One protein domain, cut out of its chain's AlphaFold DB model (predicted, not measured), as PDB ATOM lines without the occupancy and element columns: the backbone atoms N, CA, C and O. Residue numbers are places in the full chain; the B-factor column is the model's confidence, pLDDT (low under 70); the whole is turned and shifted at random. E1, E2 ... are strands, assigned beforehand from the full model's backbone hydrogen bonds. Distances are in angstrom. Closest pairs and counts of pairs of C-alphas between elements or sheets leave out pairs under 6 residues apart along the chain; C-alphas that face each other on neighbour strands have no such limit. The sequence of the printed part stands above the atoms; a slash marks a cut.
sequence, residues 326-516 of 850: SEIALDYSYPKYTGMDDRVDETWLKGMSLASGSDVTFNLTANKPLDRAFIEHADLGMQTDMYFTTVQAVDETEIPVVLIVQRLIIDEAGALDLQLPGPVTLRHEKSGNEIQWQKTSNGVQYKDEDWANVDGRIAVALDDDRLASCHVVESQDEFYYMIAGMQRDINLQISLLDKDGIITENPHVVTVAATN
ATOM      1  N   SER A 326     128.177 126.370 185.886       92.38
ATOM      2  CA  SER A 326     128.610 125.311 186.801       92.38
ATOM      3  C   SER A 326     129.256 125.871 188.063       92.38
ATOM      4  O   SER A 326     129.080 125.287 189.130       92.38
ATOM      5  N   GLU A 327     129.969 126.992 187.944       92.62
ATOM      6  CA  GLU A 327     130.692 127.624 189.046       92.62
ATOM      7  C   GLU A 327     130.645 129.150 188.922       92.62
ATOM      8  O   GLU A 327     130.631 129.702 187.819       92.62
ATOM      9  N   ILE A 328     130.555 129.811 190.076       94.88
ATOM     10  CA  ILE A 328     130.559 131.267 190.216       94.88
ATOM     11  C   ILE A 328     131.500 131.581 191.378       94.88
ATOM     12  O   ILE A 328     131.160 131.316 192.536       94.88
ATOM     13  N   ALA A 329     132.664 132.133 191.061       94.88
ATOM     14  CA  ALA A 329     133.642 132.618 192.024       94.88
ATOM     15  C   ALA A 329     133.703 134.150 191.984       94.88
ATOM     16  O   ALA A 329     133.370 134.774 190.974       94.88
ATOM     17  N   LEU A 330     134.078 134.759 193.100       94.25
ATOM     18  CA  LEU A 330     134.184 136.198 193.263       94.25
ATOM     19  C   LEU A 330     135.597 136.569 193.697       94.25
ATOM     20  O   LEU A 330     136.094 136.058 194.701       94.25
ATOM     21  N   ASP A 331     136.168 137.540 192.996       93.56
ATOM     22  CA  ASP A 331     137.311 138.306 193.480       93.56
ATOM     23  C   ASP A 331     136.803 139.690 193.859       93.56
ATOM     24  O   ASP A 331     136.154 140.354 193.046       93.56
ATOM     25  N   TYR A 332     137.062 140.140 195.081       93.94
ATOM     26  CA  TYR A 332     136.651 141.471 195.498       93.94
ATOM     27  C   TYR A 332     137.662 142.127 196.427       93.94
ATOM     28  O   TYR A 332     138.214 141.500 197.332       93.94
ATOM     29  N   SER A 333     137.879 143.418 196.196       93.19
ATOM     30  CA  SER A 333     138.718 144.273 197.032       93.19
ATOM     31  C   SER A 333     137.839 145.252 197.790       93.19
ATOM     32  O   SER A 333     137.015 145.956 197.191       93.19
ATOM     33  N   TYR A 334     138.011 145.284 199.108       90.94
ATOM     34  CA  TYR A 334     137.274 146.211 199.949       90.94
ATOM     35  C   TYR A 334     137.867 147.622 199.851       90.94
ATOM     36  O   TYR A 334     139.073 147.787 199.638       90.94
ATOM     37  N   PRO A 335     137.048 148.670 200.023       89.19
ATOM     38  CA  PRO A 335     137.553 150.030 200.125       89.19
ATOM     39  C   PRO A 335     138.472 150.205 201.331       89.19
ATOM     40  O   PRO A 335     138.339 149.516 202.346       89.19
ATOM     41  N   LYS A 336     139.362 151.197 201.252       88.56
ATOM     42  CA  LYS A 336     140.377 151.440 202.283       88.56
ATOM     43  C   LYS A 336     139.781 151.739 203.655       88.56
ATOM     44  O   LYS A 336     140.365 151.285 204.635       88.56
ATOM     45  N   TYR A 337     138.642 152.436 203.714       85.00
ATOM     46  CA  TYR A 337     137.978 152.774 204.976       85.00
ATOM     47  C   TYR A 337     137.592 151.551 205.816       85.00
ATOM     48  O   TYR A 337     137.534 151.639 207.031       85.00
ATOM     49  N   THR A 338     137.367 150.397 205.185       86.88
ATOM     50  CA  THR A 338     136.960 149.180 205.904       86.88
ATOM     51  C   THR A 338     138.110 148.501 206.652       86.88
ATOM     52  O   THR A 338     137.873 147.645 207.502       86.88
ATOM     53  N   GLY A 339     139.363 148.792 206.273       84.06
ATOM     54  CA  GLY A 339     140.552 148.099 206.777       84.06
ATOM     55  C   GLY A 339     140.616 146.593 206.467       84.06
ATOM     56  O   GLY A 339     141.451 145.899 207.049       84.06
ATOM     57  N   MET A 340     139.745 146.070 205.595       87.88
ATOM     58  CA  MET A 340     139.665 144.642 205.274       87.88
ATOM     59  C   MET A 340     140.588 144.251 204.112       87.88
ATOM     60  O   MET A 340     140.789 145.018 203.175       87.88
ATOM     61  N   ASP A 341     141.118 143.025 204.161       89.69
ATOM     62  CA  ASP A 341     141.966 142.467 203.103       89.69
ATOM     63  C   ASP A 341     141.154 142.011 201.879       89.69
ATOM     64  O   ASP A 341     140.041 141.485 202.010       89.69
ATOM     65  N   ASP A 342     141.769 142.123 200.700       90.81
ATOM     66  CA  ASP A 342     141.235 141.624 199.432       90.81
ATOM     67  C   ASP A 342     140.961 140.113 199.473       90.81
ATOM     68  O   ASP A 342     141.686 139.324 200.095       90.81
ATOM     69  N   ARG A 343     139.919 139.693 198.755       92.56
ATOM     70  CA  ARG A 343     139.495 138.298 198.627       92.56
ATOM     71  C   ARG A 343     139.547 137.856 197.173       92.56
ATOM     72  O   ARG A 343     139.191 138.609 196.273       92.56
ATOM     73  N   VAL A 344     140.003 136.627 196.961       92.62
ATOM     74  CA  VAL A 344     140.214 136.031 195.637       92.62
ATOM     75  C   VAL A 344     139.687 134.603 195.668       92.62
ATOM     76  O   VAL A 344     139.918 133.896 196.652       92.62
ATOM     77  N   ASP A 345     139.027 134.191 194.590       90.25
ATOM     78  CA  ASP A 345     138.487 132.847 194.372       90.25
ATOM     79  C   ASP A 345     137.480 132.401 195.452       90.25
ATOM     80  O   ASP A 345     137.404 131.235 195.844       90.25
ATOM     81  N   GLU A 346     136.690 133.345 195.976       93.50
ATOM     82  CA  GLU A 346     135.646 133.043 196.957       93.50
ATOM     83  C   GLU A 346     134.385 132.550 196.243       93.50
ATOM     84  O   GLU A 346     133.837 133.213 195.362       93.50
ATOM     85  N   THR A 347     133.866 131.385 196.632       94.25
ATOM     86  CA  THR A 347     132.642 130.845 196.025       94.25
ATOM     87  C   THR A 347     131.441 131.739 196.334       94.25
ATOM     88  O   THR A 347     131.131 132.003 197.499       94.25
ATOM     89  N   TRP A 348     130.692 132.143 195.305       94.25
ATOM     90  CA  TRP A 348     129.465 132.910 195.511       94.25
ATOM     91  C   TRP A 348     128.400 132.073 196.231       94.25
ATOM     92  O   TRP A 348     128.045 130.965 195.819       94.25
ATOM     93  N   LEU A 349     127.826 132.654 197.285       92.25
ATOM     94  CA  LEU A 349     126.710 132.088 198.031       92.25
ATOM     95  C   LEU A 349     125.505 133.026 197.986       92.25
ATOM     96  O   LEU A 349     125.616 134.249 198.079       92.25
ATOM     97  N   LYS A 350     124.309 132.444 197.893       87.75
ATOM     98  CA  LYS A 350     123.066 133.217 197.909       87.75
ATOM     99  C   LYS A 350     122.920 133.969 199.238       87.75
ATOM    100  O   LYS A 350     122.889 133.343 200.293       87.75
ATOM    101  N   GLY A 351     122.740 135.288 199.162       86.69
ATOM    102  CA  GLY A 351     122.609 136.167 200.331       86.69
ATOM    103  C   GLY A 351     123.927 136.770 200.821       86.69
ATOM    104  O   GLY A 351     123.942 137.373 201.886       86.69
ATOM    105  N   MET A 352     125.015 136.612 200.063       92.75
ATOM    106  CA  MET A 352     126.283 137.286 200.329       92.75
ATOM    107  C   MET A 352     126.128 138.813 200.276       92.75
ATOM    108  O   MET A 352     125.447 139.349 199.396       92.75
ATOM    109  N   SER A 353     126.775 139.496 201.217       93.00
ATOM    110  CA  SER A 353     126.808 140.952 201.330       93.00
ATOM    111  C   SER A 353     128.249 141.445 201.377       93.00
ATOM    112  O   SER A 353     129.084 140.834 202.046       93.00
ATOM    113  N   LEU A 354     128.529 142.545 200.685       92.88
ATOM    114  CA  LEU A 354     129.830 143.209 200.651       92.88
ATOM    115  C   LEU A 354     129.673 144.670 201.073       92.88
ATOM    116  O   LEU A 354     128.605 145.252 200.894       92.88
ATOM    117  N   ALA A 355     130.731 145.261 201.627       90.81
ATOM    118  CA  ALA A 355     130.726 146.674 201.982       90.81
ATOM    119  C   ALA A 355     130.529 147.540 200.728       90.81
ATOM    120  O   ALA A 355     131.045 147.225 199.647       90.81
ATOM    121  N   SER A 356     129.775 148.624 200.872       90.00
ATOM    122  CA  SER A 356     129.564 149.602 199.806       90.00
ATOM    123  C   SER A 356     130.907 150.126 199.285       90.00
ATOM    124  O   SER A 356     131.860 150.265 200.035       90.00
ATOM    125  N   GLY A 357     131.017 150.364 197.983       87.81
ATOM    126  CA  GLY A 357     132.247 150.751 197.288       87.81
ATOM    127  C   GLY A 357     133.208 149.615 196.944       87.81
ATOM    128  O   GLY A 357     134.201 149.891 196.278       87.81
ATOM    129  N   SER A 358     132.933 148.365 197.334       92.00
ATOM    130  CA  SER A 358     133.784 147.228 196.950       92.00
ATOM    131  C   SER A 358     133.842 147.062 195.428       92.00
ATOM    132  O   SER A 358     132.818 147.158 194.741       92.00
ATOM    133  N   ASP A 359     135.031 146.781 194.901       91.44
ATOM    134  CA  ASP A 359     135.201 146.356 193.511       91.44
ATOM    135  C   ASP A 359     135.010 144.841 193.450       91.44
ATOM    136  O   ASP A 359     135.657 144.112 194.197       91.44
ATOM    137  N   VAL A 360     134.123 144.357 192.580       93.06
ATOM    138  CA  VAL A 360     133.734 142.940 192.508       93.06
ATOM    139  C   VAL A 360     133.923 142.412 191.092       93.06
ATOM    140  O   VAL A 360     133.393 142.968 190.128       93.06
ATOM    141  N   THR A 361     134.631 141.297 190.965       92.38
ATOM    142  CA  THR A 361     134.811 140.542 189.724       92.38
ATOM    143  C   THR A 361     134.153 139.176 189.867       92.38
ATOM    144  O   THR A 361     134.534 138.374 190.710       92.38
ATOM    145  N   PHE A 362     133.144 138.915 189.040       92.94
ATOM    146  CA  PHE A 362     132.468 137.629 188.931       92.94
ATOM    147  C   PHE A 362     133.224 136.758 187.935       92.94
ATOM    148  O   PHE A 362     133.161 137.042 186.742       92.94
ATOM    149  N   ASN A 363     133.886 135.706 188.403       93.06
ATOM    150  CA  ASN A 363     134.495 134.665 187.580       93.06
ATOM    151  C   ASN A 363     133.462 133.552 187.361       93.06
ATOM    152  O   ASN A 363     132.974 132.931 188.308       93.06
ATOM    153  N   LEU A 364     133.062 133.353 186.109       94.00
ATOM    154  CA  LEU A 364     131.914 132.545 185.716       94.00
ATOM    155  C   LEU A 364     132.375 131.399 184.818       94.00
ATOM    156  O   LEU A 364     132.958 131.635 183.759       94.00
ATOM    157  N   THR A 365     132.036 130.171 185.208       94.44
ATOM    158  CA  THR A 365     132.354 128.961 184.440       94.44
ATOM    159  C   THR A 365     131.068 128.272 184.010       94.44
ATOM    160  O   THR A 365     130.190 127.984 184.830       94.44
ATOM    161  N   ALA A 366     130.935 128.000 182.716       94.69
ATOM    162  CA  ALA A 366     129.826 127.268 182.126       94.69
ATOM    163  C   ALA A 366     130.149 125.775 181.977       94.69
ATOM    164  O   ALA A 366     131.292 125.361 181.833       94.69
ATOM    165  N   ASN A 367     129.114 124.937 181.924       93.44
ATOM    166  CA  ASN A 367     129.266 123.496 181.695       93.44
ATOM    167  C   ASN A 367     129.695 123.120 180.258       93.44
ATOM    168  O   ASN A 367     129.824 121.929 179.955       93.44
ATOM    169  N   LYS A 368     129.818 124.098 179.354       92.31
ATOM    170  CA  LYS A 368     130.144 123.908 177.936       92.31
ATOM    171  C   LYS A 368     130.656 125.205 177.289       92.31
ATOM    172  O   LYS A 368     130.318 126.285 177.776       92.31
ATOM    173  N   PRO A 369     131.357 125.117 176.141       92.00
ATOM    174  CA  PRO A 369     131.776 126.288 175.376       92.00
ATOM    175  C   PRO A 369     130.596 127.143 174.905       92.00
ATOM    176  O   PRO A 369     129.624 126.624 174.343       92.00
ATOM    177  N   LEU A 370     130.721 128.453 175.083       91.62
ATOM    178  CA  LEU A 370     129.702 129.438 174.745       91.62
ATOM    179  C   LEU A 370     129.949 130.056 173.361       91.62
ATOM    180  O   LEU A 370     131.069 130.064 172.849       91.62
ATOM    181  N   ASP A 371     128.874 130.550 172.751       89.44
ATOM    182  CA  ASP A 371     128.892 131.460 171.597       89.44
ATOM    183  C   ASP A 371     128.651 132.899 172.072       89.44
ATOM    184  O   ASP A 371     129.392 133.820 171.718       89.44
ATOM    185  N   ARG A 372     127.643 133.095 172.938       88.94
ATOM    186  CA  ARG A 372     127.312 134.398 173.532       88.94
ATOM    187  C   ARG A 372     126.864 134.267 174.983       88.94
ATOM    188  O   ARG A 372     126.253 133.270 175.365       88.94
ATOM    189  N   ALA A 373     127.090 135.312 175.766       90.31
ATOM    190  CA  ALA A 373     126.454 135.509 177.063       90.31
ATOM    191  C   ALA A 373     125.826 136.903 177.113       90.31
ATOM    192  O   ALA A 373     126.384 137.868 176.600       90.31
ATOM    193  N   PHE A 374     124.651 136.991 177.721       88.44
ATOM    194  CA  PHE A 374     123.923 138.231 177.929       88.44
ATOM    195  C   PHE A 374     123.753 138.452 179.424       88.44
ATOM    196  O   PHE A 374     123.205 137.590 180.114       88.44
ATOM    197  N   ILE A 375     124.230 139.593 179.913       89.19
ATOM    198  CA  ILE A 375     124.142 139.978 181.320       89.19
ATOM    199  C   ILE A 375     123.300 141.243 181.416       89.19
ATOM    200  O   ILE A 375     123.679 142.297 180.903       89.19
ATOM    201  N   GLU A 376     122.174 141.142 182.112       86.94
ATOM    202  CA  GLU A 376     121.317 142.273 182.441       86.94
ATOM    203  C   GLU A 376     121.451 142.618 183.922       86.94
ATOM    204  O   GLU A 376     121.212 141.785 184.796       86.94
ATOM    205  N   HIS A 377     121.817 143.866 184.207       83.75
ATOM    206  CA  HIS A 377     121.776 144.409 185.554       83.75
ATOM    207  C   HIS A 377     120.400 145.030 185.799       83.75
ATOM    208  O   HIS A 377     120.141 146.158 185.367       83.75
ATOM    209  N   ALA A 378     119.537 144.314 186.520       75.12
ATOM    210  CA  ALA A 378     118.121 144.663 186.661       75.12
ATOM    211  C   ALA A 378     117.901 146.089 187.208       75.12
ATOM    212  O   ALA A 378     117.057 146.822 186.701       75.12
ATOM    213  N   ASP A 379     118.703 146.505 188.194       70.56
ATOM    214  CA  ASP A 379     118.505 147.792 188.881       70.56
ATOM    215  C   ASP A 379     119.178 148.994 188.200       70.56
ATOM    216  O   ASP A 379     118.750 150.134 188.384       70.56
ATOM    217  N   LEU A 380     120.229 148.759 187.407       69.06
ATOM    218  CA  LEU A 380     120.970 149.813 186.702       69.06
ATOM    219  C   LEU A 380     120.499 149.992 185.257       69.06
ATOM    220  O   LEU A 380     120.913 150.951 184.607       69.06
ATOM    221  N   GLY A 381     119.667 149.079 184.741       68.50
ATOM    222  CA  GLY A 381     119.299 149.059 183.327       68.50
ATOM    223  C   GLY A 381     120.538 148.992 182.433       68.50
ATOM    224  O   GLY A 381     120.599 149.650 181.402       68.50
ATOM    225  N   MET A 382     121.576 148.276 182.861       73.19
ATOM    226  CA  MET A 382     122.789 148.093 182.071       73.19
ATOM    227  C   MET A 382     122.733 146.712 181.435       73.19
ATOM    228  O   MET A 382     122.519 145.720 182.133       73.19
ATOM    229  N   GLN A 383     122.913 146.652 180.120       82.38
ATOM    230  CA  GLN A 383     122.922 145.400 179.372       82.38
ATOM    231  C   GLN A 383     124.299 145.210 178.746       82.38
ATOM    232  O   GLN A 383     124.845 146.114 178.105       82.38
ATOM    233  N   THR A 384     124.870 144.031 178.965       82.88
ATOM    234  CA  THR A 384     126.182 143.658 178.443       82.88
ATOM    235  C   THR A 384     126.046 142.413 177.585       82.88
ATOM    236  O   THR A 384     125.640 141.356 178.069       82.88
ATOM    237  N   ASP A 385     126.437 142.547 176.321       83.75
ATOM    238  CA  ASP A 385     126.573 141.437 175.389       83.75
ATOM    239  C   ASP A 385     128.034 140.969 175.380       83.75
ATOM    240  O   ASP A 385     128.959 141.761 175.174       83.75
ATOM    241  N   MET A 386     128.253 139.676 175.580       86.81
ATOM    242  CA  MET A 386     129.564 139.036 175.507       86.81
ATOM    243  C   MET A 386     129.576 138.030 174.361       86.81
ATOM    244  O   MET A 386     128.705 137.165 174.283       86.81
ATOM    245  N   TYR A 387     130.577 138.121 173.491       86.19
ATOM    246  CA  TYR A 387     130.756 137.238 172.341       86.19
ATOM    247  C   TYR A 387     132.033 136.420 172.506       86.19
ATOM    248  O   TYR A 387     133.114 136.977 172.712       86.19
ATOM    249  N   PHE A 388     131.914 135.102 172.383       87.12
ATOM    250  CA  PHE A 388     133.015 134.162 172.558       87.12
ATOM    251  C   PHE A 388     133.560 133.778 171.186       87.12
ATOM    252  O   PHE A 388     132.871 133.170 170.368       87.12
ATOM    253  N   THR A 389     134.811 134.132 170.909       84.88
ATOM    254  CA  THR A 389     135.449 133.825 169.625       84.88
ATOM    255  C   THR A 389     136.920 133.459 169.816       84.88
ATOM    256  O   THR A 389     137.384 133.244 170.936       84.88
ATOM    257  N   THR A 390     137.646 133.290 168.718       84.06
ATOM    258  CA  THR A 390     139.091 133.078 168.714       84.06
ATOM    259  C   THR A 390     139.770 134.130 167.849       84.06
ATOM    260  O   THR A 390     139.173 134.685 166.924       84.06
ATOM    261  N   VAL A 391     141.033 134.407 168.145       80.38
ATOM    262  CA  VAL A 391     141.927 135.201 167.296       80.38
ATOM    263  C   VAL A 391     143.097 134.331 166.859       80.38
ATOM    264  O   VAL A 391     143.542 133.456 167.607       80.38
ATOM    265  N   GLN A 392     143.595 134.555 165.644       80.56
ATOM    266  CA  GLN A 392     144.787 133.867 165.153       80.56
ATOM    267  C   GLN A 392     146.049 134.603 165.604       80.56
ATOM    268  O   GLN A 392     146.227 135.795 165.345       80.56
ATOM    269  N   ALA A 393     146.936 133.873 166.269       76.69
ATOM    270  CA  ALA A 393     148.260 134.342 166.621       76.69
ATOM    271  C   ALA A 393     149.229 134.283 165.430       76.69
ATOM    272  O   ALA A 393     149.003 133.600 164.433       76.69
ATOM    273  N   VAL A 394     150.352 134.991 165.556       77.38
ATOM    274  CA  VAL A 394     151.433 135.066 164.557       77.38
ATOM    275  C   VAL A 394     152.038 133.688 164.255       77.38
ATOM    276  O   VAL A 394     152.568 133.475 163.169       77.38
ATOM    277  N   ASP A 395     151.958 132.749 165.198       76.81
ATOM    278  CA  ASP A 395     152.383 131.353 165.048       76.81
ATOM    279  C   ASP A 395     151.264 130.417 164.546       76.81
ATOM    280  O   ASP A 395     151.404 129.199 164.634       76.81
ATOM    281  N   GLU A 396     150.171 130.981 164.018       77.75
ATOM    282  CA  GLU A 396     148.959 130.288 163.553       77.75
ATOM    283  C   GLU A 396     148.184 129.544 164.661       77.75
ATOM    284  O   GLU A 396     147.283 128.756 164.365       77.75
ATOM    285  N   THR A 397     148.481 129.794 165.942       81.00
ATOM    286  CA  THR A 397     147.693 129.232 167.049       81.00
ATOM    287  C   THR A 397     146.400 130.019 167.279       81.00
ATOM    288  O   THR A 397     146.382 131.246 167.207       81.00
ATOM    289  N   GLU A 398     145.296 129.322 167.556       81.44
ATOM    290  CA  GLU A 398     144.031 129.961 167.933       81.44
ATOM    291  C   GLU A 398     144.025 130.273 169.431       81.44
ATOM    292  O   GLU A 398     144.294 129.403 170.268       81.44
ATOM    293  N   ILE A 399     143.721 131.524 169.770       79.94
ATOM    294  CA  ILE A 399     143.628 132.007 171.146       79.94
ATOM    295  C   ILE A 399     142.167 132.364 171.425       79.94
ATOM    296  O   ILE A 399     141.613 133.193 170.696       79.94
ATOM    297  N   PRO A 400     141.527 131.766 172.443       81.31
ATOM    298  CA  PRO A 400     140.165 132.119 172.803       81.31
ATOM    299  C   PRO A 400     140.119 133.508 173.444       81.31
ATOM    300  O   PRO A 400     140.944 133.867 174.286       81.31
ATOM    301  N   VAL A 401     139.146 134.303 173.009       79.81
ATOM    302  CA  VAL A 401     138.914 135.660 173.502       79.81
ATOM    303  C   VAL A 401     137.424 135.904 173.698       79.81
ATOM    304  O   VAL A 401     136.586 135.382 172.956       79.81
ATOM    305  N   VAL A 402     137.109 136.741 174.680       81.25
ATOM    306  CA  VAL A 402     135.760 137.238 174.940       81.25
ATOM    307  C   VAL A 402     135.715 138.716 174.581       81.25
ATOM    308  O   VAL A 402     136.466 139.534 175.117       81.25
ATOM    309  N   LEU A 403     134.825 139.050 173.654       77.56
ATOM    310  CA  LEU A 403     134.537 140.417 173.248       77.56
ATOM    311  C   LEU A 403     133.327 140.906 174.039       77.56
ATOM    312  O   LEU A 403     132.221 140.398 173.870       77.56
ATOM    313  N   ILE A 404     133.541 141.891 174.900       76.31
ATOM    314  CA  ILE A 404     132.517 142.514 175.728       76.31
ATOM    315  C   ILE A 404     132.074 143.813 175.058       76.31
ATOM    316  O   ILE A 404     132.859 144.757 174.902       76.31
ATOM    317  N   VAL A 405     130.793 143.865 174.710       72.56
ATOM    318  CA  VAL A 405     130.109 145.040 174.178       72.56
ATOM    319  C   VAL A 405     129.124 145.524 175.238       72.56
ATOM    320  O   VAL A 405     128.072 144.927 175.459       72.56
ATOM    321  N   GLN A 406     129.477 146.611 175.922       67.62
ATOM    322  CA  GLN A 406     128.594 147.244 176.901       67.62
ATOM    323  C   GLN A 406     127.681 148.258 176.212       67.62
ATOM    324  O   GLN A 406     128.139 149.079 175.414       67.62
ATOM    325  N   ARG A 407     126.388 148.231 176.543       63.22
ATOM    326  CA  ARG A 407     125.406 149.214 176.084       63.22
ATOM    327  C   ARG A 407     124.803 149.929 177.289       63.22
ATOM    328  O   ARG A 407     124.254 149.300 178.190       63.22
ATOM    329  N   LEU A 408     124.865 151.261 177.283       51.50
ATOM    330  CA  LEU A 408     123.955 152.059 178.102       51.50
ATOM    331  C   LEU A 408     122.599 152.077 177.391       51.50
ATOM    332  O   LEU A 408     122.561 152.323 176.184       51.50
ATOM    333  N   ILE A 409     121.499 151.846 178.113       48.56
ATOM    334  CA  ILE A 409     120.150 152.004 177.558       48.56
ATOM    335  C   ILE A 409     119.954 153.484 177.203       48.56
ATOM    336  O   ILE A 409     119.604 154.314 178.038       48.56
ATOM    337  N   ILE A 410     120.214 153.821 175.945       43.41
ATOM    338  CA  ILE A 410     119.792 155.062 175.309       43.41
ATOM    339  C   ILE A 410     118.942 154.611 174.125       43.41
ATOM    340  O   ILE A 410     119.472 154.331 173.058       43.41
ATOM    341  N   ASP A 411     117.643 154.435 174.383       39.84
ATOM    342  CA  ASP A 411     116.553 154.300 173.410       39.84
ATOM    343  C   ASP A 411     116.919 153.666 172.054       39.84
ATOM    344  O   ASP A 411     116.983 154.353 171.044       39.84
ATOM    345  N   GLU A 412     117.084 152.343 172.009       42.75
ATOM    346  CA  GLU A 412     116.687 151.523 170.858       42.75
ATOM    347  C   GLU A 412     116.740 150.042 171.260       42.75
ATOM    348  O   GLU A 412     117.805 149.474 171.492       42.75
ATOM    349  N   ALA A 413     115.574 149.393 171.331       41.19
ATOM    350  CA  ALA A 413     115.407 147.953 171.562       41.19
ATOM    351  C   ALA A 413     115.845 147.112 170.339       41.19
ATOM    352  O   ALA A 413     115.162 146.179 169.917       41.19
ATOM    353  N   GLY A 414     116.954 147.494 169.706       44.72
ATOM    354  CA  GLY A 414     117.573 146.767 168.610       44.72
ATOM    355  C   GLY A 414     118.635 145.825 169.160       44.72
ATOM    356  O   GLY A 414     119.710 146.269 169.580       44.72
ATOM    357  N   ALA A 415     118.358 144.518 169.132       45.03
ATOM    358  CA  ALA A 415     119.392 143.500 169.294       45.03
ATOM    359  C   ALA A 415     120.572 143.850 168.369       45.03
ATOM    360  O   ALA A 415     120.373 144.128 167.182       45.03
ATOM    361  N   LEU A 416     121.793 143.920 168.910       47.44
ATOM    362  CA  LEU A 416     122.974 144.038 168.062       47.44
ATOM    363  C   LEU A 416     123.056 142.710 167.302       47.44
ATOM    364  O   LEU A 416     123.415 141.688 167.880       47.44
ATOM    365  N   ASP A 417     122.703 142.692 166.018       48.25
ATOM    366  CA  ASP A 417     122.945 141.518 165.170       48.25
ATOM    367  C   ASP A 417     124.429 141.500 164.773       48.25
ATOM    368  O   ASP A 417     124.808 141.688 163.616       48.25
ATOM    369  N   LEU A 418     125.301 141.384 165.779       56.28
ATOM    370  CA  LEU A 418     126.728 141.193 165.586       56.28
ATOM    371  C   LEU A 418     126.951 139.694 165.364       56.28
ATOM    372  O   LEU A 418     127.178 138.920 166.290       56.28
ATOM    373  N   GLN A 419     126.797 139.250 164.121       57.28
ATOM    374  CA  GLN A 419     127.193 137.899 163.732       57.28
ATOM    375  C   GLN A 419     128.690 137.910 163.457       57.28
ATOM    376  O   GLN A 419     129.124 138.438 162.436       57.28
ATOM    377  N   LEU A 420     129.472 137.354 164.382       61.91
ATOM    378  CA  LEU A 420     130.907 137.151 164.210       61.91
ATOM    379  C   LEU A 420     131.137 135.748 163.632       61.91
ATOM    380  O   LEU A 420     130.919 134.763 164.337       61.91
ATOM    381  N   PRO A 421     131.537 135.610 162.357       47.41
ATOM    382  CA  PRO A 421     131.794 134.312 161.765       47.41
ATOM    383  C   PRO A 421     133.283 133.974 161.903       47.41
ATOM    384  O   PRO A 421     134.113 134.482 161.153       47.41
ATOM    385  N   GLY A 422     133.616 133.075 162.829       61.88
ATOM    386  CA  GLY A 422     134.964 132.511 162.939       61.88
ATOM    387  C   GLY A 422     136.009 133.466 163.538       61.88
ATOM    388  O   GLY A 422     135.640 134.371 164.291       61.88
ATOM    389  N   PRO A 423     137.311 133.241 163.259       67.62
ATOM    390  CA  PRO A 423     138.378 134.037 163.843       67.62
ATOM    391  C   PRO A 423     138.258 135.501 163.421       67.62
ATOM    392  O   PRO A 423     138.138 135.803 162.233       67.62
ATOM    393  N   VAL A 424     138.288 136.409 164.396       72.75
ATOM    394  CA  VAL A 424     138.056 137.841 164.160       72.75
ATOM    395  C   VAL A 424     139.385 138.583 164.090       72.75
ATOM    396  O   VAL A 424     140.262 138.397 164.931       72.75
ATOM    397  N   THR A 425     139.524 139.472 163.106       73.56
ATOM    398  CA  THR A 425     140.631 140.431 163.062       73.56
ATOM    399  C   THR A 425     140.276 141.663 163.887       73.56
ATOM    400  O   THR A 425     139.318 142.368 163.581       73.56
ATOM    401  N   LEU A 426     141.069 141.930 164.919       74.81
ATOM    402  CA  LEU A 426     140.848 143.006 165.882       74.81
ATOM    403  C   LEU A 426     141.750 144.209 165.579       74.81
ATOM    404  O   LEU A 426     142.919 144.032 165.228       74.81
ATOM    405  N   ARG A 427     141.220 145.433 165.714       72.00
ATOM    406  CA  ARG A 427     141.962 146.679 165.464       72.00
ATOM    407  C   ARG A 427     142.067 147.529 166.718       72.00
ATOM    408  O   ARG A 427     141.100 147.655 167.462       72.00
ATOM    409  N   HIS A 428     143.217 148.147 166.949       74.25
ATOM    410  CA  HIS A 428     143.375 149.043 168.089       74.25
ATOM    411  C   HIS A 428     142.493 150.293 167.925       74.25
ATOM    412  O   HIS A 428     142.483 150.910 166.858       74.25
ATOM    413  N   GLU A 429     141.774 150.668 168.987       70.25
ATOM    414  CA  GLU A 429     140.760 151.736 168.978       70.25
ATOM    415  C   GLU A 429     141.277 153.063 168.398       70.25
ATOM    416  O   GLU A 429     140.596 153.706 167.603       70.25
ATOM    417  N   LYS A 430     142.490 153.487 168.776       70.06
ATOM    418  CA  LYS A 430     143.012 154.815 168.399       70.06
ATOM    419  C   LYS A 430     143.766 154.829 167.076       70.06
ATOM    420  O   LYS A 430     143.728 155.831 166.366       70.06
ATOM    421  N   SER A 431     144.513 153.767 166.782       68.94
ATOM    422  CA  SER A 431     145.392 153.707 165.604       68.94
ATOM    423  C   SER A 431     144.705 153.070 164.396       68.94
ATOM    424  O   SER A 431     145.135 153.302 163.268       68.94
ATOM    425  N   GLY A 432     143.652 152.271 164.607       67.62
ATOM    426  CA  GLY A 432     142.975 151.507 163.556       67.62
ATOM    427  C   GLY A 432     143.829 150.378 162.961       67.62
ATOM    428  O   GLY A 432     143.387 149.710 162.023       67.62
ATOM    429  N   ASN A 433     145.036 150.163 163.491       73.12
ATOM    430  CA  ASN A 433     145.953 149.117 163.060       73.12
ATOM    431  C   ASN A 433     145.497 147.750 163.573       73.12
ATOM    432  O   ASN A 433     144.923 147.634 164.655       73.12
ATOM    433  N   GLU A 434     145.786 146.713 162.794       74.19
ATOM    434  CA  GLU A 434     145.519 145.324 163.160       74.19
ATOM    435  C   GLU A 434     146.417 144.872 164.319       74.19
ATOM    436  O   GLU A 434     147.635 145.057 164.287       74.19
ATOM    437  N   ILE A 435     145.803 144.265 165.334       74.88
ATOM    438  CA  ILE A 435     146.493 143.755 166.516       74.88
ATOM    439  C   ILE A 435     147.076 142.377 166.191       74.88
ATOM    440  O   ILE A 435     146.345 141.450 165.844       74.88
ATOM    441  N   GLN A 436     148.393 142.225 166.345       75.38
ATOM    442  CA  GLN A 436     149.060 140.926 166.215       75.38
ATOM    443  C   GLN A 436     149.146 140.229 167.571       75.38
ATOM    444  O   GLN A 436     149.621 140.826 168.533       75.38
ATOM    445  N   TRP A 437     148.751 138.958 167.633       75.81
ATOM    446  CA  TRP A 437     148.733 138.159 168.862       75.81
ATOM    447  C   TRP A 437     149.881 137.146 168.875       75.81
ATOM    448  O   TRP A 437     150.212 136.568 167.844       75.81
ATOM    449  N   GLN A 438     150.500 136.896 170.023       76.50
ATOM    450  CA  GLN A 438     151.558 135.901 170.182       76.50
ATOM    451  C   GLN A 438     151.398 135.167 171.513       76.50
ATOM    452  O   GLN A 438     151.370 135.781 172.578       76.50
ATOM    453  N   LYS A 439     151.355 133.834 171.474       71.25
ATOM    454  CA  LYS A 439     151.365 133.011 172.685       71.25
ATOM    455  C   LYS A 439     152.798 132.873 173.210       71.25
ATOM    456  O   LYS A 439     153.705 132.483 172.476       71.25
ATOM    457  N   THR A 440     153.022 133.197 174.480       68.00
ATOM    458  CA  THR A 440     154.326 133.073 175.157       68.00
ATOM    459  C   THR A 440     154.230 132.146 176.369       68.00
ATOM    460  O   THR A 440     153.141 131.756 176.784       68.00
ATOM    461  N   SER A 441     155.371 131.779 176.965       60.56
ATOM    462  CA  SER A 441     155.410 130.953 178.184       60.56
ATOM    463  C   SER A 441     154.769 131.621 179.407       60.56
ATOM    464  O   SER A 441     154.478 130.929 180.375       60.56
ATOM    465  N   ASN A 442     154.569 132.941 179.358       56.81
ATOM    466  CA  ASN A 442     154.026 133.752 180.447       56.81
ATOM    467  C   ASN A 442     152.629 134.310 180.108       56.81
ATOM    468  O   ASN A 442     152.220 135.297 180.704       56.81
ATOM    469  N   GLY A 443     151.928 133.722 179.130       63.34
ATOM    470  CA  GLY A 443     150.595 134.159 178.699       63.34
ATOM    471  C   GLY A 443     150.552 134.669 177.258       63.34
ATOM    472  O   GLY A 443     151.473 134.448 176.462       63.34
ATOM    473  N   VAL A 444     149.456 135.330 176.897       65.31
ATOM    474  CA  VAL A 444     149.233 135.888 175.558       65.31
ATOM    475  C   VAL A 444     149.721 137.330 175.518       65.31
ATOM    476  O   VAL A 444     149.295 138.153 176.319       65.31
ATOM    477  N   GLN A 445     150.599 137.644 174.571       66.62
ATOM    478  CA  GLN A 445     151.036 139.006 174.281       66.62
ATOM    479  C   GLN A 445     150.366 139.498 173.002       66.62
ATOM    480  O   GLN A 445     150.133 138.722 172.075       66.62
ATOM    481  N   TYR A 446     150.098 140.794 172.930       69.44
ATOM    482  CA  TYR A 446     149.665 141.449 171.706       69.44
ATOM    483  C   TYR A 446     150.618 142.595 171.370       69.44
ATOM    484  O   TYR A 446     151.237 143.193 172.252       69.44
ATOM    485  N   LYS A 447     150.776 142.881 170.081       63.34
ATOM    486  CA  LYS A 447     151.680 143.914 169.585       63.34
ATOM    487  C   LYS A 447     150.881 145.015 168.894       63.34
ATOM    488  O   LYS A 447     150.384 144.813 167.789       63.34
ATOM    489  N   ASP A 448     150.827 146.172 169.546       58.84
ATOM    490  CA  ASP A 448     150.688 147.491 168.914       58.84
ATOM    491  C   ASP A 448     152.065 148.193 168.981       58.84
ATOM    492  O   ASP A 448     152.938 147.735 169.728       58.84
ATOM    493  N   GLU A 449     152.319 149.247 168.197       50.81
ATOM    494  CA  GLU A 449     153.657 149.867 168.044       50.81
ATOM    495  C   GLU A 449     154.366 150.231 169.377       50.81
ATOM    496  O   GLU A 449     155.599 150.266 169.402       50.81
ATOM    497  N   ASP A 450     153.634 150.378 170.493       46.59
ATOM    498  CA  ASP A 450     154.128 150.881 171.787       46.59
ATOM    499  C   ASP A 450     154.355 149.845 172.921       46.59
ATOM    500  O   ASP A 450     154.673 150.246 174.038       46.59
ATOM    501  N   TRP A 451     154.264 148.525 172.685       42.59
ATOM    502  CA  TRP A 451     154.659 147.476 173.669       42.59
ATOM    503  C   TRP A 451     154.168 147.687 175.126       42.59
ATOM    504  O   TRP A 451     154.893 147.410 176.087       42.59
ATOM    505  N   ALA A 452     152.932 148.139 175.335       42.59
ATOM    506  CA  ALA A 452     152.346 148.150 176.673       42.59
ATOM    507  C   ALA A 452     151.776 146.757 176.986       42.59
ATOM    508  O   ALA A 452     150.642 146.442 176.648       42.59
ATOM    509  N   ASN A 453     152.597 145.909 177.601       43.41
ATOM    510  CA  ASN A 453     152.160 144.651 178.197       43.41
ATOM    511  C   ASN A 453     151.339 145.001 179.451       43.41
ATOM    512  O   ASN A 453     151.921 145.375 180.469       43.41
ATOM    513  N   VAL A 454     150.012 144.967 179.356       42.50
ATOM    514  CA  VAL A 454     149.119 145.217 180.493       42.50
ATOM    515  C   VAL A 454     148.159 144.040 180.591       42.50
ATOM    516  O   VAL A 454     147.436 143.745 179.641       42.50
ATOM    517  N   ASP A 455     148.198 143.346 181.726       45.69
ATOM    518  CA  ASP A 455     147.170 142.381 182.097       45.69
ATOM    519  C   ASP A 455     145.803 143.078 182.110       45.69
ATOM    520  O   ASP A 455     145.632 144.109 182.758       45.69
ATOM    521  N   GLY A 456     144.825 142.497 181.416       55.41
ATOM    522  CA  GLY A 456     143.418 142.862 181.561       55.41
ATOM    523  C   GLY A 456     142.947 144.072 180.739       55.41
ATOM    524  O   GLY A 456     143.332 145.212 180.966       55.41
ATOM    525  N   ARG A 457     141.964 143.804 179.869       56.88
ATOM    526  CA  ARG A 457     141.118 144.748 179.108       56.88
ATOM    527  C   ARG A 457     141.844 145.544 178.012       56.88
ATOM    528  O   ARG A 457     142.456 146.579 178.256       56.88
ATOM    529  N   ILE A 458     141.673 145.116 176.763       65.06
ATOM    530  CA  ILE A 458     142.130 145.865 175.583       65.06
ATOM    531  C   ILE A 458     140.905 146.506 174.931       65.06
ATOM    532  O   ILE A 458     139.946 145.803 174.617       65.06
ATOM    533  N   ALA A 459     140.919 147.820 174.719       66.69
ATOM    534  CA  ALA A 459     139.891 148.485 173.921       66.69
ATOM    535  C   ALA A 459     140.182 148.278 172.428       66.69
ATOM    536  O   ALA A 459     141.275 148.581 171.935       66.69
ATOM    537  N   VAL A 460     139.213 147.717 171.712       69.56
ATOM    538  CA  VAL A 460     139.367 147.252 170.337       69.56
ATOM    539  C   VAL A 460     138.189 147.734 169.494       69.56
ATOM    540  O   VAL A 460     137.028 147.600 169.879       69.56
ATOM    541  N   ALA A 461     138.491 148.267 168.313       65.12
ATOM    542  CA  ALA A 461     137.498 148.541 167.286       65.12
ATOM    543  C   ALA A 461     137.170 147.251 166.513       65.12
ATOM    544  O   ALA A 461     138.067 146.578 165.992       65.12
ATOM    545  N   LEU A 462     135.881 146.911 166.450       66.12
ATOM    546  CA  LEU A 462     135.343 145.768 165.698       66.12
ATOM    547  C   LEU A 462     135.070 146.131 164.231       66.12
ATOM    548  O   LEU A 462     135.374 145.353 163.327       66.12
ATOM    549  N   ASP A 463     134.519 147.319 164.000       65.31
ATOM    550  CA  ASP A 463     134.292 147.946 162.695       65.31
ATOM    551  C   ASP A 463     134.401 149.482 162.837       65.31
ATOM    552  O   ASP A 463     134.728 149.968 163.921       65.31
ATOM    553  N   ASP A 464     134.188 150.245 161.755       55.97
ATOM    554  CA  ASP A 464     134.402 151.708 161.729       55.97
ATOM    555  C   ASP A 464     133.567 152.485 162.779       55.97
ATOM    556  O   ASP A 464     133.927 153.619 163.094       55.97
ATOM    557  N   ASP A 465     132.512 151.886 163.357       56.41
ATOM    558  CA  ASP A 465     131.582 152.544 164.291       56.41
ATOM    559  C   ASP A 465     131.412 151.821 165.651       56.41
ATOM    560  O   ASP A 465     130.729 152.344 166.537       56.41
ATOM    561  N   ARG A 466     131.994 150.627 165.859       67.06
ATOM    562  CA  ARG A 466     131.768 149.813 167.074       67.06
ATOM    563  C   ARG A 466     133.035 149.558 167.883       67.06
ATOM    564  O   ARG A 466     133.997 148.953 167.407       67.06
ATOM    565  N   LEU A 467     132.964 149.932 169.158       65.19
ATOM    566  CA  LEU A 467     133.998 149.705 170.164       65.19
ATOM    567  C   LEU A 467     133.591 148.560 171.093       65.19
ATOM    568  O   LEU A 467     132.459 148.513 171.575       65.19
ATOM    569  N   ALA A 468     134.527 147.654 171.353       71.69
ATOM    570  CA  ALA A 468     134.387 146.586 172.330       71.69
ATOM    571  C   ALA A 468     135.632 146.510 173.209       71.69
ATOM    572  O   ALA A 468     136.743 146.838 172.790       71.69
ATOM    573  N   SER A 469     135.449 146.025 174.429       74.62
ATOM    574  CA  SER A 469     136.572 145.579 175.250       74.62
ATOM    575  C   SER A 469     136.831 144.098 174.986       74.62
ATOM    576  O   SER A 469     135.899 143.312 174.853       74.62
ATOM    577  N   CYS A 470     138.095 143.721 174.842       75.12
ATOM    578  CA  CYS A 470     138.525 142.355 174.582       75.12
ATOM    579  C   CYS A 470     139.305 141.824 175.784       75.12
ATOM    580  O   CYS A 470     140.193 142.509 176.312       75.12
ATOM    581  N   HIS A 471     138.985 140.596 176.188       76.81
ATOM    582  CA  HIS A 471     139.661 139.870 177.256       76.81
ATOM    583  C   HIS A 471     140.102 138.508 176.742       76.81
ATOM    584  O   HIS A 471     139.350 137.808 176.064       76.81
ATOM    585  N   VAL A 472     141.336 138.137 177.068       75.75
ATOM    586  CA  VAL A 472     141.848 136.794 176.805       75.75
ATOM    587  C   VAL A 472     141.367 135.887 177.928       75.75
ATOM    588  O   VAL A 472     141.468 136.256 179.097       75.75
ATOM    589  N   VAL A 473     140.853 134.718 177.567       78.81
ATOM    590  CA  VAL A 473     140.411 133.680 178.508       78.81
ATOM    591  C   VAL A 473     141.195 132.400 178.245       78.81
ATOM    592  O   VAL A 473     141.785 132.248 177.175       78.81
ATOM    593  N   GLU A 474     141.246 131.479 179.207       77.31
ATOM    594  CA  GLU A 474     141.908 130.183 178.992       77.31
ATOM    595  C   GLU A 474     141.048 129.248 178.135       77.31
ATOM    596  O   GLU A 474     141.570 128.515 177.287       77.31
ATOM    597  N   SER A 475     139.728 129.325 178.307       84.31
ATOM    598  CA  SER A 475     138.745 128.501 177.614       84.31
ATOM    599  C   SER A 475     137.459 129.281 177.307       84.31
ATOM    600  O   SER A 475     137.173 130.308 177.908       84.31
ATOM    601  N   GLN A 476     136.680 128.816 176.326       85.88
ATOM    602  CA  GLN A 476     135.448 129.484 175.861       85.88
ATOM    603  C   GLN A 476     134.207 129.176 176.716       85.88
ATOM    604  O   GLN A 476     133.092 129.539 176.345       85.88
ATOM    605  N   ASP A 477     134.380 128.450 177.811       90.19
ATOM    606  CA  ASP A 477     133.389 128.228 178.862       90.19
ATOM    607  C   ASP A 477     133.653 129.090 180.106       90.19
ATOM    608  O   ASP A 477     132.818 129.112 181.003       90.19
ATOM    609  N   GLU A 478     134.750 129.847 180.136       89.69
ATOM    610  CA  GLU A 478     135.116 130.745 181.230       89.69
ATOM    611  C   GLU A 478     135.056 132.204 180.778       89.69
ATOM    612  O   GLU A 478     135.449 132.564 179.664       89.69
ATOM    613  N   PHE A 479     134.550 133.064 181.653       90.44
ATOM    614  CA  PHE A 479     134.525 134.506 181.445       90.44
ATOM    615  C   PHE A 479     134.389 135.225 182.779       90.44
ATOM    616  O   PHE A 479     134.025 134.627 183.788       90.44
ATOM    617  N   TYR A 480     134.652 136.529 182.780       88.62
ATOM    618  CA  TYR A 480     134.480 137.335 183.975       88.62
ATOM    619  C   TYR A 480     133.719 138.627 183.703       88.62
ATOM    620  O   TYR A 480     133.773 139.194 182.609       88.62
ATOM    621  N   TYR A 481     133.011 139.105 184.721       88.44
ATOM    622  CA  TYR A 481     132.272 140.360 184.688       88.44
ATOM    623  C   TYR A 481     132.643 141.207 185.904       88.44
ATOM    624  O   TYR A 481     132.537 140.744 187.031       88.44
ATOM    625  N   MET A 482     133.090 142.443 185.684       86.94
ATOM    626  CA  MET A 482     133.577 143.319 186.756       86.94
ATOM    627  C   MET A 482     132.619 144.482 186.978       86.94
ATOM    628  O   MET A 482     132.242 145.162 186.020       86.94
ATOM    629  N   ILE A 483     132.313 144.748 188.242       87.56
ATOM    630  CA  ILE A 483     131.592 145.924 188.717       87.56
ATOM    631  C   ILE A 483     132.524 146.670 189.670       87.56
ATOM    632  O   ILE A 483     132.922 146.129 190.694       87.56
ATOM    633  N   ALA A 484     132.878 147.903 189.314       86.50
ATOM    634  CA  ALA A 484     133.703 148.762 190.154       86.50
ATOM    635  C   ALA A 484     132.827 149.634 191.067       86.50
ATOM    636  O   ALA A 484     131.792 150.137 190.618       86.50
ATOM    637  N   GLY A 485     133.255 149.842 192.312       85.50
ATOM    638  CA  GLY A 485     132.640 150.765 193.260       85.50
ATOM    639  C   GLY A 485     131.174 150.452 193.545       85.50
ATOM    640  O   GLY A 485     130.312 151.312 193.357       85.50
ATOM    641  N   MET A 486     130.863 149.224 193.958       87.31
ATOM    642  CA  MET A 486     129.495 148.763 194.208       87.31
ATOM    643  C   MET A 486     128.784 149.597 195.291       87.31
ATOM    644  O   MET A 486     128.977 149.361 196.474       87.31
ATOM    645  N   GLN A 487     127.913 150.538 194.919       84.25
ATOM    646  CA  GLN A 487     127.163 151.361 195.892       84.25
ATOM    647  C   GLN A 487     125.765 150.831 196.247       84.25
ATOM    648  O   GLN A 487     125.098 151.347 197.142       84.25
ATOM    649  N   ARG A 488     125.259 149.869 195.476       86.38
ATOM    650  CA  ARG A 488     123.913 149.301 195.609       86.38
ATOM    651  C   ARG A 488     123.976 147.806 195.378       86.38
ATOM    652  O   ARG A 488     124.950 147.316 194.808       86.38
ATOM    653  N   ASP A 489     122.910 147.121 195.768       90.56
ATOM    654  CA  ASP A 489     122.727 145.706 195.484       90.56
ATOM    655  C   ASP A 489     122.965 145.418 193.995       90.56
ATOM    656  O   ASP A 489     122.435 146.086 193.102       90.56
ATOM    657  N   ILE A 490     123.789 144.408 193.742       90.75
ATOM    658  CA  ILE A 490     124.038 143.878 192.410       90.75
ATOM    659  C   ILE A 490     123.011 142.781 192.168       90.75
ATOM    660  O   ILE A 490     122.924 141.827 192.942       90.75
ATOM    661  N   ASN A 491     122.270 142.894 191.070       92.00
ATOM    662  CA  ASN A 491     121.303 141.898 190.624       92.00
ATOM    663  C   ASN A 491     121.508 141.624 189.133       92.00
ATOM    664  O   ASN A 491     121.046 142.384 188.276       92.00
ATOM    665  N   LEU A 492     122.242 140.549 188.844       91.75
ATOM    666  CA  LEU A 492     122.595 140.136 187.492       91.75
ATOM    667  C   LEU A 492     121.687 139.000 187.039       91.75
ATOM    668  O   LEU A 492     121.592 137.972 187.709       91.75
ATOM    669  N   GLN A 493     121.077 139.163 185.872       91.69
ATOM    670  CA  GLN A 493     120.415 138.092 185.140       91.69
ATOM    671  C   GLN A 493     121.299 137.681 183.969       91.69
ATOM    672  O   GLN A 493     121.534 138.465 183.051       91.69
ATOM    673  N   ILE A 494     121.801 136.450 184.013       91.81
ATOM    674  CA  ILE A 494     122.766 135.928 183.047       91.81
ATOM    675  C   ILE A 494     122.077 134.874 182.183       91.81
ATOM    676  O   ILE A 494     121.633 133.836 182.678       91.81
ATOM    677  N   SER A 495     122.003 135.130 180.883       91.31
ATOM    678  CA  SER A 495     121.519 134.181 179.878       91.31
ATOM    679  C   SER A 495     122.674 133.751 178.986       91.31
ATOM    680  O   SER A 495     123.474 134.587 178.571       91.31
ATOM    681  N   LEU A 496     122.769 132.461 178.670       92.44
ATOM    682  CA  LEU A 496     123.863 131.912 177.871       92.44
ATOM    683  C   LEU A 496     123.333 131.323 176.561       92.44
ATOM    684  O   LEU A 496     122.221 130.787 176.511       92.44
ATOM    685  N   LEU A 497     124.159 131.389 175.522       90.62
ATOM    686  CA  LEU A 497     123.963 130.758 174.223       90.62
ATOM    687  C   LEU A 497     125.206 129.935 173.891       90.62
ATOM    688  O   LEU A 497     126.320 130.456 173.909       90.62
ATOM    689  N   ASP A 498     125.015 128.661 173.568       91.25
ATOM    690  CA  ASP A 498     126.102 127.777 173.151       91.25
ATOM    691  C   ASP A 498     126.311 127.740 171.630       91.25
ATOM    692  O   ASP A 498     125.518 128.269 170.846       91.25
ATOM    693  N   LYS A 499     127.382 127.058 171.211       87.31
ATOM    694  CA  LYS A 499     127.739 126.886 169.794       87.31
ATOM    695  C   LYS A 499     126.734 126.068 168.975       87.31
ATOM    696  O   LYS A 499     126.717 126.191 167.753       87.31
ATOM    697  N   ASP A 500     125.893 125.261 169.620       85.88
ATOM    698  CA  ASP A 500     124.834 124.473 168.972       85.88
ATOM    699  C   ASP A 500     123.523 125.285 168.822       85.88
ATOM    700  O   ASP A 500     122.484 124.793 168.341       85.88
ATOM    701  N   GLY A 501     123.541 126.558 169.232       85.69
ATOM    702  CA  GLY A 501     122.387 127.445 169.215       85.69
ATOM    703  C   GLY A 501     121.335 127.049 170.253       85.69
ATOM    704  O   GLY A 501     120.129 127.131 169.970       85.69
ATOM    705  N   ILE A 502     121.771 126.519 171.397       88.69
ATOM    706  CA  ILE A 502     120.945 126.205 172.564       88.69
ATOM    707  C   ILE A 502     121.125 127.312 173.597       88.69
ATOM    708  O   ILE A 502     122.239 127.712 173.919       88.69
ATOM    709  N   ILE A 503     120.001 127.797 174.114       88.00
ATOM    710  CA  ILE A 503     119.950 128.848 175.128       88.00
ATOM    711  C   ILE A 503     119.708 128.254 176.511       88.00
ATOM    712  O   ILE A 503     119.108 127.181 176.635       88.00
ATOM    713  N   THR A 504     120.115 128.978 177.547       88.38
ATOM    714  CA  THR A 504     119.661 128.710 178.914       88.38
ATOM    715  C   THR A 504     118.137 128.852 178.996       88.38
ATOM    716  O   THR A 504     117.556 129.777 178.429       88.38
ATOM    717  N   GLU A 505     117.478 127.928 179.697       80.00
ATOM    718  CA  GLU A 505     116.015 127.917 179.840       80.00
ATOM    719  C   GLU A 505     115.514 129.076 180.718       80.00
ATOM    720  O   GLU A 505     114.581 129.781 180.344       80.00
ATOM    721  N   ASN A 506     116.176 129.300 181.857       83.56
ATOM    722  CA  ASN A 506     115.894 130.393 182.784       83.56
ATOM    723  C   ASN A 506     117.182 131.180 183.062       83.56
ATOM    724  O   ASN A 506     118.194 130.541 183.361       83.56
ATOM    725  N   PRO A 507     117.168 132.525 183.017       88.12
ATOM    726  CA  PRO A 507     118.340 133.323 183.359       88.12
ATOM    727  C   PRO A 507     118.864 132.989 184.761       88.12
ATOM    728  O   PRO A 507     118.093 132.872 185.718       88.12
ATOM    729  N   HIS A 508     120.181 132.855 184.890       90.81
ATOM    730  CA  HIS A 508     120.833 132.699 186.184       90.81
ATOM    731  C   HIS A 508     120.803 134.035 186.922       90.81
ATOM    732  O   HIS A 508     121.305 135.031 186.409       90.81
ATOM    733  N   VAL A 509     120.217 134.051 188.120       91.88
ATOM    734  CA  VAL A 509     120.132 135.256 188.950       91.88
ATOM    735  C   VAL A 509     121.247 135.235 189.988       91.88
ATOM    736  O   VAL A 509     121.239 134.384 190.883       91.88
ATOM    737  N   VAL A 510     122.183 136.174 189.874       92.94
ATOM    738  CA  VAL A 510     123.297 136.360 190.809       92.94
ATOM    739  C   VAL A 510     123.076 137.660 191.564       92.94
ATOM    740  O   VAL A 510     122.951 138.724 190.961       92.94
ATOM    741  N   THR A 511     123.011 137.564 192.891       93.50
ATOM    742  CA  THR A 511     122.760 138.709 193.770       93.50
ATOM    743  C   THR A 511     123.874 138.874 194.786       93.50
ATOM    744  O   THR A 511     124.239 137.892 195.442       93.50
ATOM    745  N   VAL A 512     124.339 140.106 194.965       93.31
ATOM    746  CA  VAL A 512     125.250 140.508 196.044       93.31
ATOM    747  C   VAL A 512     124.680 141.778 196.669       93.31
ATOM    748  O   VAL A 512     124.367 142.720 195.945       93.31
ATOM    749  N   ALA A 513     124.489 141.789 197.986       92.88
ATOM    750  CA  ALA A 513     123.943 142.949 198.691       92.88
ATOM    751  C   ALA A 513     125.052 143.951 199.045       92.88
ATOM    752  O   ALA A 513     126.151 143.530 199.412       92.88
ATOM    753  N   ALA A 514     124.761 145.250 198.963       91.06
ATOM    754  CA  ALA A 514     125.678 146.299 199.405       91.06
ATOM    755  C   ALA A 514     125.333 146.733 200.838       91.06
ATOM    756  O   ALA A 514     124.229 147.209 201.113       91.06
ATOM    757  N   THR A 515     126.277 146.573 201.760       91.56
ATOM    758  CA  THR A 515     126.160 147.042 203.143       91.56
ATOM    759  C   THR A 515     126.760 148.437 203.244       91.56
ATOM    760  O   THR A 515     127.959 148.615 203.043       91.56
ATOM    761  N   ASN A 516     125.917 149.430 203.524       87.56
ATOM    762  CA  ASN A 516     126.373 150.799 203.746       87.56
ATOM    763  C   ASN A 516     127.022 150.938 205.121       87.56
ATOM    764  O   ASN A 516     126.593 150.279 206.066       87.56
TER     765      ASN A 516
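Overview. This is residues 326 to 516 of the 850 residues of an uncharacterized protein of Planctomycetaceae bacterium (UniProt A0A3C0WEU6). A long, curled sheet, E3-E14-E13-E5-E6-E7-E11-E10, bends round like part of a barrel, and a smaller sheet, E2-E1-E4-E12, lies partly face to face with its E14-E13-E5 part in a loose sandwich. The E8-E9 hairpin sits beyond the sandwich, near the end of E6 and the start of E7. The printed part has 191 residues and no named helix; strands E1 to E14 follow in order along the chain, and the class is all strand. The large sheet is mixed, the two smaller ones antiparallel. The whole is compact, with a radius of gyration of the C-alphas of 17.4 A and spans of 48 by 38 by 33 A.

Along the chain. In the large sheet, E3 is residues 353 to 355, E14 508 to 515, E13 490 to 498 (25.2 A), E5 370 to 377, E6 382 to 392 (31.2 A), E7 398 to 408 (31.5 A), E11 466 to 472 and E10 458 to 463. In the second sheet, E2 is residues 343 to 347, E1 326 to 333 (23.8 A), E4 358 to 366 (25.2 A) and E12 478 to 486. E8 is residues 436 to 440 and E9 443 to 447. C-alpha 326 is at (128.610, 125.311, 186.801), C-alpha 398 at (144.031, 129.961, 167.933) and C-alpha 515 at (126.160, 147.042, 203.143).

Arrangement. The large sheet is strongly twisted, with edge strands E3 and E10. E5, E6 and E7 form a meander, each strand the antiparallel neighbour of the one before; N 387 and O 403 are 2.8 A apart, N 375 and O 384 2.9 A. E14 is staggered: residues 508 to 512 pair with E13, and 513 to 515 with E3, parallel, where N 515 and O 354 are 2.8 A apart. E7 and E11 are antiparallel at 135 degrees, with N 404 and O 469 2.8 A apart. In the second sheet E1 and E4 are antiparallel at 162 degrees, with N 361 and O 331 2.7 A apart. E6 and E12 are near each other; the closest C-alphas of E12 and E14, Met 486 and Ala 514, are 6.9 A apart. In the hairpin E8 and E9, N 438 and O 445 are 2.8 A apart; the closest C-alphas of E6 and E8, Gln 392 and Trp 437, are 6.9 A apart. E1 and E13 are apart.

Size, cuts and confidence. The C-alphas of Asp 395 and Asn 516, the two farthest apart, are 50.5 A apart. The printed part has no cut. The link E7 to E8, residues 409 to 435, is long; its residues 427 to 428 pair antiparallel with 460 to 461 of E10. The mean pLDDT of the printed part is 78.3, and 50 residues are under 70, among them 406 to 423 and 440 to 467.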